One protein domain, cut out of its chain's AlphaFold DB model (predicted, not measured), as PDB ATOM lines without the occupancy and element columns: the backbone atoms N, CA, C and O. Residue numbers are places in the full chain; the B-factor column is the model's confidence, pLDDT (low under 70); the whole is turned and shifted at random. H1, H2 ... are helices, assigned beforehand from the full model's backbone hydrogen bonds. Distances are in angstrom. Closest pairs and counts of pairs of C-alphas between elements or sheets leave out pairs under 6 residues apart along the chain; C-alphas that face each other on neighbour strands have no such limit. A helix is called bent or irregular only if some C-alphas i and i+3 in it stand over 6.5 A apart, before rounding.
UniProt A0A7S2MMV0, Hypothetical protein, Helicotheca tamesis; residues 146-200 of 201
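This is residues 146 to 200 of the 201 residues of the protein "Hypothetical protein" of Helicotheca tamesis (UniProt A0A7S2MMV0). Four short helices make a small, loosely closed ring: H4 crosses H1, H1 meets H2 over a few residues, H2 and H3 lie side by side as a hairpin, and the link of residues 184 to 189 bridges the gap from H3 back to H4. The ring is not closed by helices alone, for H3 and H4 are apart. The printed part has 55 residues with four named helices, H1, H2, H3 and H4 in that order along it, and no named strand; the class is all helix. The whole is compact, with a radius of gyration of the C-alphas of 10.2 A, and its outline is rounded, spanning 25 by 20 by 17 A.

The printed part begins with H1, residues 146 to 157, which runs from C-alpha 146 at (95.676, 2.171, -1.285) to C-alpha 157 at (93.249, -12.077, -9.311), 16.5 A from first to last C-alpha. After a tight link of 5 residues comes H2, residues 163 to 175, the longest helix with 13 residues and 17.6 A; its C-alpha 163 is at (97.836, -3.183, -21.172). One residue, Gly 176, separates it from H3, residues 177 to 183, which is 10.5 A long. H3 is irregular: C-alphas 179 and 182 are 7.3 A apart, where about 5 A is the distance in a regular helix, and its line is a rough one. After a short link of 6 residues follows H4, residues 190 to 198, 12.3 A long, which ends at C-alpha 198 at (84.346, 0.651, -4.230). Residues 199 and 200 come after it.

H1 touches two helices, H2 and H4. H1 and H2 only just touch, with 3 pairs of C-alphas within 8 A, and H2 does so with residues 165 to 169 alone. Their closest C-alphas are those of Val 148 and Leu 169, 7.3 A apart. H1 and H2 form a helical hairpin, running opposite ways at a steep tilt of 38 degrees. H2 also touches H3, with the C-alphas of Tyr 172 and Cys 180 closest at 6.2 A. H2 and H3 are a second helical hairpin, at a shallow tilt of 29 degrees, opposite ways. H4 touches H1 with 11 pairs of C-alphas within 8 A, the closest being those of Met 151 and Ala 196, 5.1 A apart. The lines of H1 and H4 are about perpendicular at 71 degrees, only just beyond a steep tilt. Of these three touching pairs one is at a shallow tilt, and the helix packing is mostly crossed, but only just. H1 and H3 are apart, and so are H3 and H4; H2 and H4 are only just apart, 8.0 A at their closest C-alphas. In H1, H2 and H4 every O i to N i+4 pair is within hydrogen-bond range; in H3 0 of 3 such pairs are, and 2 of 4 O i to N i+3 pairs.

The two C-alphas farthest apart are those of Lys 158 and Met 178, at 26.9 A, while the first and last printed C-alphas, of Glu 146 and Ile 200, are 8.1 A apart. The printed part has no cut. The links from H1 to H2 and from H2 to H3 are tight, the one from H3 to H4 is short, and there is no long link. The mean pLDDT of the printed part of this model is 90.1, and no printed residue is under 70.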
ATOM      1  N   GLU A 146      96.550   3.295  -1.627       89.75
ATOM      2  CA  GLU A 146      95.676   2.171  -1.285       89.75
ATOM      3  C   GLU A 146      94.802   1.743  -2.466       89.75
ATOM      4  O   GLU A 146      94.758   0.560  -2.801       89.75
ATOM      5  N   THR A 147      94.181   2.699  -3.164       90.56
ATOM      6  CA  THR A 147      93.382   2.433  -4.370       90.56
ATOM      7  C   THR A 147      94.209   1.762  -5.461       90.56
ATOM      8  O   THR A 147      93.756   0.798  -6.079       90.56
ATOM      9  N   VAL A 148      95.440   2.223  -5.681       92.50
ATOM     10  CA  VAL A 148      96.328   1.659  -6.706       92.50
ATOM     11  C   VAL A 148      96.785   0.242  -6.344       92.50
ATOM     12  O   VAL A 148      96.822  -0.625  -7.219       92.50
ATOM     13  N   ILE A 149      97.072  -0.024  -5.065       92.31
ATOM     14  CA  ILE A 149      97.416  -1.369  -4.576       92.31
ATOM     15  C   ILE A 149      96.238  -2.326  -4.779       92.31
ATOM     16  O   ILE A 149      96.416  -3.390  -5.372       92.31
ATOM     17  N   ARG A 150      95.022  -1.930  -4.379       90.44
ATOM     18  CA  ARG A 150      93.813  -2.738  -4.608       90.44
ATOM     19  C   ARG A 150      93.564  -2.999  -6.087       90.44
ATOM     20  O   ARG A 150      93.196  -4.106  -6.468       90.44
ATOM     21  N   MET A 151      93.810  -2.009  -6.939       92.19
ATOM     22  CA  MET A 151      93.672  -2.187  -8.379       92.19
ATOM     23  C   MET A 151      94.649  -3.240  -8.934       92.19
ATOM     24  O   MET A 151      94.241  -4.049  -9.770       92.19
ATOM     25  N   ASP A 152      95.905  -3.280  -8.469       92.38
ATOM     26  CA  ASP A 152      96.874  -4.322  -8.866       92.38
ATOM     27  C   ASP A 152      96.459  -5.712  -8.350       92.38
ATOM     28  O   ASP A 152      96.553  -6.702  -9.083       92.38
ATOM     29  N   GLU A 153      95.914  -5.794  -7.132       91.62
ATOM     30  CA  GLU A 153      95.350  -7.034  -6.581       91.62
ATOM     31  C   GLU A 153      94.201  -7.562  -7.455       91.62
ATOM     32  O   GLU A 153      94.233  -8.715  -7.894       91.62
ATOM     33  N   ILE A 154      93.221  -6.713  -7.778       89.12
ATOM     34  CA  ILE A 154      92.058  -7.076  -8.601       89.12
ATOM     35  C   ILE A 154      92.496  -7.494 -10.010       89.12
ATOM     36  O   ILE A 154      92.030  -8.515 -10.532       89.12
ATOM     37  N   ALA A 155      93.410  -6.735 -10.626       88.19
ATOM     38  CA  ALA A 155      93.938  -7.040 -11.953       88.19
ATOM     39  C   ALA A 155      94.675  -8.390 -11.976       88.19
ATOM     40  O   ALA A 155      94.527  -9.159 -12.932       88.19
ATOM     41  N   SER A 156      95.415  -8.697 -10.907       87.12
ATOM     42  CA  SER A 156      96.142  -9.957 -10.741       87.12
ATOM     43  C   SER A 156      95.205 -11.144 -10.498       87.12
ATOM     44  O   SER A 156      95.380 -12.193 -11.115       87.12
ATOM     45  N   MET A 157      94.182 -10.993  -9.650       84.81
ATOM     46  CA  MET A 157      93.249 -12.077  -9.311       84.81
ATOM     47  C   MET A 157      92.324 -12.455 -10.468       84.81
ATOM     48  O   MET A 157      92.075 -13.635 -10.705       84.81
ATOM     49  N   LYS A 158      91.813 -11.464 -11.211       82.56
ATOM     50  CA  LYS A 158      90.866 -11.707 -12.312       82.56
ATOM     51  C   LYS A 158      91.557 -12.094 -13.621       82.56
ATOM     52  O   LYS A 158      90.869 -12.329 -14.610       82.56
ATOM     53  N   ASN A 159      92.894 -12.150 -13.644       77.44
ATOM     54  CA  ASN A 159      93.704 -12.314 -14.854       77.44
ATOM     55  C   ASN A 159      93.322 -11.296 -15.956       77.44
ATOM     56  O   ASN A 159      93.410 -11.571 -17.150       77.44
ATOM     57  N   GLN A 160      92.859 -10.113 -15.531       75.56
ATOM     58  CA  GLN A 160      92.377  -9.014 -16.374       75.56
ATOM     59  C   GLN A 160      93.422  -7.895 -16.413       75.56
ATOM     60  O   GLN A 160      93.109  -6.715 -16.236       75.56
ATOM     61  N   ARG A 161      94.693  -8.262 -16.618       75.25
ATOM     62  CA  ARG A 161      95.757  -7.284 -16.854       75.25
ATOM     63  C   ARG A 161      95.621  -6.720 -18.264       75.25
ATOM     64  O   ARG A 161      96.241  -7.196 -19.210       75.25
ATOM     65  N   ASN A 162      94.792  -5.689 -18.389       85.19
ATOM     66  CA  ASN A 162      94.759  -4.850 -19.579       85.19
ATOM     67  C   ASN A 162      96.083  -4.083 -19.695       85.19
ATOM     68  O   ASN A 162      96.609  -3.598 -18.692       85.19
ATOM     69  N   GLY A 163      96.588  -3.917 -20.921       90.06
ATOM     70  CA  GLY A 163      97.836  -3.183 -21.172       90.06
ATOM     71  C   GLY A 163      97.816  -1.752 -20.619       90.06
ATOM     72  O   GLY A 163      98.815  -1.299 -20.075       90.06
ATOM     73  N   ALA A 164      96.659  -1.082 -20.666       91.69
ATOM     74  CA  ALA A 164      96.467   0.252 -20.093       91.69
ATOM     75  C   ALA A 164      96.631   0.284 -18.562       91.69
ATOM     76  O   ALA A 164      97.257   1.192 -18.022       91.69
ATOM     77  N   VAL A 165      96.112  -0.732 -17.864       93.00
ATOM     78  CA  VAL A 165      96.218  -0.844 -16.400       93.00
ATOM     79  C   VAL A 165      97.656  -1.155 -15.999       93.00
ATOM     80  O   VAL A 165      98.171  -0.535 -15.077       93.00
ATOM     81  N   ALA A 166      98.325  -2.062 -16.716       93.12
ATOM     82  CA  ALA A 166      99.740  -2.351 -16.484       93.12
ATOM     83  C   ALA A 166     100.603  -1.094 -16.679       93.12
ATOM     84  O   ALA A 166     101.347  -0.716 -15.780       93.12
ATOM     85  N   TYR A 167     100.410  -0.382 -17.794       94.81
ATOM     86  CA  TYR A 167     101.139   0.854 -18.074       94.81
ATOM     87  C   TYR A 167     100.876   1.939 -17.016       94.81
ATOM     88  O   TYR A 167     101.789   2.676 -16.645       94.81
ATOM     89  N   PHE A 168      99.650   2.025 -16.490       95.19
ATOM     90  CA  PHE A 168      99.319   2.947 -15.403       95.19
ATOM     91  C   PHE A 168     100.050   2.588 -14.111       95.19
ATOM     92  O   PHE A 168     100.613   3.473 -13.475       95.19
ATOM     93  N   LEU A 169     100.047   1.308 -13.727       94.56
ATOM     94  CA  LEU A 169     100.696   0.834 -12.503       94.56
ATOM     95  C   LEU A 169     102.210   1.057 -12.552       94.56
ATOM     96  O   LEU A 169     102.792   1.495 -11.560       94.56
ATOM     97  N   ASP A 170     102.826   0.816 -13.709       95.62
ATOM     98  CA  ASP A 170     104.251   1.065 -13.923       95.62
ATOM     99  C   ASP A 170     104.554   2.570 -13.854       95.62
ATOM    100  O   ASP A 170     105.415   2.997 -13.085       95.62
ATOM    101  N   THR A 171     103.766   3.400 -14.548       96.25
ATOM    102  CA  THR A 171     103.925   4.867 -14.530       96.25
ATOM    103  C   THR A 171     103.744   5.443 -13.124       96.25
ATOM    104  O   THR A 171     104.503   6.317 -12.709       96.25
ATOM    105  N   TYR A 172     102.775   4.930 -12.363       95.81
ATOM    106  CA  TYR A 172     102.529   5.349 -10.986       95.81
ATOM    107  C   TYR A 172     103.726   5.041 -10.079       95.81
ATOM    108  O   TYR A 172     104.087   5.863  -9.237       95.81
ATOM    109  N   ARG A 173     104.363   3.875 -10.255       94.56
ATOM    110  CA  ARG A 173     105.537   3.453  -9.473       94.56
ATOM    111  C   ARG A 173     106.795   4.232  -9.838       94.56
ATOM    112  O   ARG A 173     107.570   4.567  -8.948       94.56
ATOM    113  N   GLU A 174     106.997   4.504 -11.123       97.06
ATOM    114  CA  GLU A 174     108.213   5.154 -11.624       97.06
ATOM    115  C   GLU A 174     108.182   6.679 -11.476       97.06
ATOM    116  O   GLU A 174     109.183   7.284 -11.097       97.06
ATOM    117  N   TYR A 175     107.037   7.307 -11.758       96.00
ATOM    118  CA  TYR A 175     106.921   8.763 -11.892       96.00
ATOM    119  C   TYR A 175     105.938   9.402 -10.899       96.00
ATOM    120  O   TYR A 175     105.888  10.629 -10.779       96.00
ATOM    121  N   GLY A 176     105.170   8.593 -10.166       94.44
ATOM    122  CA  GLY A 176     104.214   9.057  -9.166       94.44
ATOM    123  C   GLY A 176     102.829   9.426  -9.724       94.44
ATOM    124  O   GLY A 176     102.582   9.367 -10.929       94.44
ATOM    125  N   PRO A 177     101.896   9.849  -8.847       93.00
ATOM    126  CA  PRO A 177     100.477  10.014  -9.183       93.00
ATOM    127  C   PRO A 177     100.213  11.083 -10.252       93.00
ATOM    128  O   PRO A 177      99.324  10.926 -11.087       93.00
ATOM    129  N   MET A 178     100.987  12.171 -10.272       94.06
ATOM    130  CA  MET A 178     100.773  13.264 -11.232       94.06
ATOM    131  C   MET A 178     101.109  12.869 -12.675       94.06
ATOM    132  O   MET A 178     100.525  13.415 -13.610       94.06
ATOM    133  N   ALA A 179     101.990  11.887 -12.874       94.44
ATOM    134  CA  ALA A 179     102.321  11.378 -14.202       94.44
ATOM    135  C   ALA A 179     101.191  10.535 -14.816       94.44
ATOM    136  O   ALA A 179     101.130  10.368 -16.032       94.44
ATOM    137  N   CYS A 180     100.264  10.042 -13.992       93.19
ATOM    138  CA  CYS A 180      99.148   9.205 -14.426       93.19
ATOM    139  C   CYS A 180      97.940  10.005 -14.933       93.19
ATOM    140  O   CYS A 180      97.031   9.423 -15.523       93.19
ATOM    141  N   LEU A 181      97.909  11.329 -14.738       91.88
ATOM    142  CA  LEU A 181      96.802  12.196 -15.162       91.88
ATOM    143  C   LEU A 181      96.390  12.042 -16.641       91.88
ATOM    144  O   LEU A 181      95.195  11.876 -16.884       91.88
ATOM    145  N   PRO A 182      97.304  12.029 -17.637       92.56
ATOM    146  CA  PRO A 182      96.917  11.816 -19.036       92.56
ATOM    147  C   PRO A 182      96.358  10.413 -19.308       92.56
ATOM    148  O   PRO A 182      95.692  10.200 -20.312       92.56
ATOM    149  N   MET A 183      96.614   9.448 -18.426       91.75
ATOM    150  CA  MET A 183      96.122   8.077 -18.564       91.75
ATOM    151  C   MET A 183      94.707   7.914 -18.006       91.75
ATOM    152  O   MET A 183      94.008   6.972 -18.367       91.75
ATOM    153  N   LEU A 184      94.256   8.848 -17.161       90.19
ATOM    154  CA  LEU A 184      92.903   8.838 -16.605       90.19
ATOM    155  C   LEU A 184      91.821   9.114 -17.654       90.19
ATOM    156  O   LEU A 184      90.661   8.798 -17.414       90.19
ATOM    157  N   SER A 185      92.171   9.668 -18.818       91.00
ATOM    158  CA  SER A 185      91.226   9.811 -19.931       91.00
ATOM    159  C   SER A 185      90.969   8.504 -20.690       91.00
ATOM    160  O   SER A 185      90.106   8.483 -21.565       91.00
ATOM    161  N   ASP A 186      91.709   7.428 -20.399       93.00
ATOM    162  CA  ASP A 186      91.516   6.140 -21.062       93.00
ATOM    163  C   ASP A 186      90.218   5.458 -20.568       93.00
ATOM    164  O   ASP A 186      90.096   5.144 -19.373       93.00
ATOM    165  N   PRO A 187      89.246   5.171 -21.460       91.69
ATOM    166  CA  PRO A 187      88.002   4.502 -21.083       91.69
ATOM    167  C   PRO A 187      88.211   3.083 -20.537       91.69
ATOM    168  O   PRO A 187      87.337   2.568 -19.842       91.69
ATOM    169  N   ALA A 188      89.347   2.437 -20.822       90.94
ATOM    170  CA  ALA A 188      89.651   1.102 -20.314       90.94
ATOM    171  C   ALA A 188      90.129   1.104 -18.849       90.94
ATOM    172  O   ALA A 188      90.046   0.070 -18.179       90.94
ATOM    173  N   LEU A 189      90.625   2.241 -18.349       91.81
ATOM    174  CA  LEU A 189      91.233   2.359 -17.023       91.81
ATOM    175  C   LEU A 189      90.209   2.726 -15.940       91.81
ATOM    176  O   LEU A 189      90.176   2.116 -14.870       91.81
ATOM    177  N   LEU A 190      89.345   3.701 -16.229       90.69
ATOM    178  CA  LEU A 190      88.393   4.256 -15.262       90.69
ATOM    179  C   LEU A 190      87.469   3.215 -14.605       90.69
ATOM    180  O   LEU A 190      87.282   3.305 -13.388       90.69
ATOM    181  N   PRO A 191      86.919   2.210 -15.317       91.31
ATOM    182  CA  PRO A 191      86.079   1.195 -14.686       91.31
ATOM    183  C   PRO A 191      86.837   0.387 -13.632       91.31
ATOM    184  O   PRO A 191      86.282   0.088 -12.582       91.31
ATOM    185  N   LYS A 192      88.114   0.075 -13.889       90.69
ATOM    186  CA  LYS A 192      88.966  -0.697 -12.973       90.69
ATOM    187  C   LYS A 192      89.355   0.083 -11.742       90.69
ATOM    188  O   LYS A 192      89.363  -0.451 -10.639       90.69
ATOM    189  N   LEU A 193      89.618   1.360 -11.934       90.25
ATOM    190  CA  LEU A 193      89.981   2.237 -10.846       90.25
ATOM    191  C   LEU A 193      88.755   2.587  -9.979       90.25
ATOM    192  O   LEU A 193      88.846   2.598  -8.758       90.25
ATOM    193  N   THR A 194      87.575   2.734 -10.593       89.44
ATOM    194  CA  THR A 194      86.293   2.874  -9.874       89.44
ATOM    195  C   THR A 194      85.921   1.598  -9.115       89.44
ATOM    196  O   THR A 194      85.422   1.675  -7.997       89.44
ATOM    197  N   GLU A 195      86.159   0.425  -9.709       89.75
ATOM    198  CA  GLU A 195      85.994  -0.879  -9.053       89.75
ATOM    199  C   GLU A 195      86.883  -0.964  -7.802       89.75
ATOM    200  O   GLU A 195      86.378  -1.230  -6.718       89.75
ATOM    201  N   ALA A 196      88.163  -0.597  -7.919       89.75
ATOM    202  CA  ALA A 196      89.094  -0.575  -6.792       89.75
ATOM    203  C   ALA A 196      88.698   0.418  -5.684       89.75
ATOM    204  O   ALA A 196      88.905   0.132  -4.509       89.75
ATOM    205  N   MET A 197      88.113   1.572  -6.027       88.06
ATOM    206  CA  MET A 197      87.617   2.528  -5.028       88.06
ATOM    207  C   MET A 197      86.416   1.995  -4.241       88.06
ATOM    208  O   MET A 197      86.291   2.289  -3.056       88.06
ATOM    209  N   ARG A 198      85.531   1.226  -4.887       86.56
ATOM    210  CA  ARG A 198      84.346   0.651  -4.230       86.56
ATOM    211  C   ARG A 198      84.700  -0.422  -3.211       86.56
ATOM    212  O   ARG A 198      83.961  -0.577  -2.254       86.56
ATOM    213  N   ASP A 199      85.812  -1.121  -3.408       79.00
ATOM    214  CA  ASP A 199      86.260  -2.182  -2.500       79.00
ATOM    215  C   ASP A 199      86.943  -1.644  -1.221       79.00
ATOM    216  O   ASP A 199      87.257  -2.423  -0.320       79.00
ATOM    217  N   ILE A 200      87.209  -0.333  -1.138       72.06
ATOM    218  CA  ILE A 200      87.895   0.315   0.000       72.06
ATOM    219  C   ILE A 200      86.911   1.012   0.956       72.06
ATOM    220  O   ILE A 200      87.242   1.189   2.128       72.06
TER     221      ILE A 200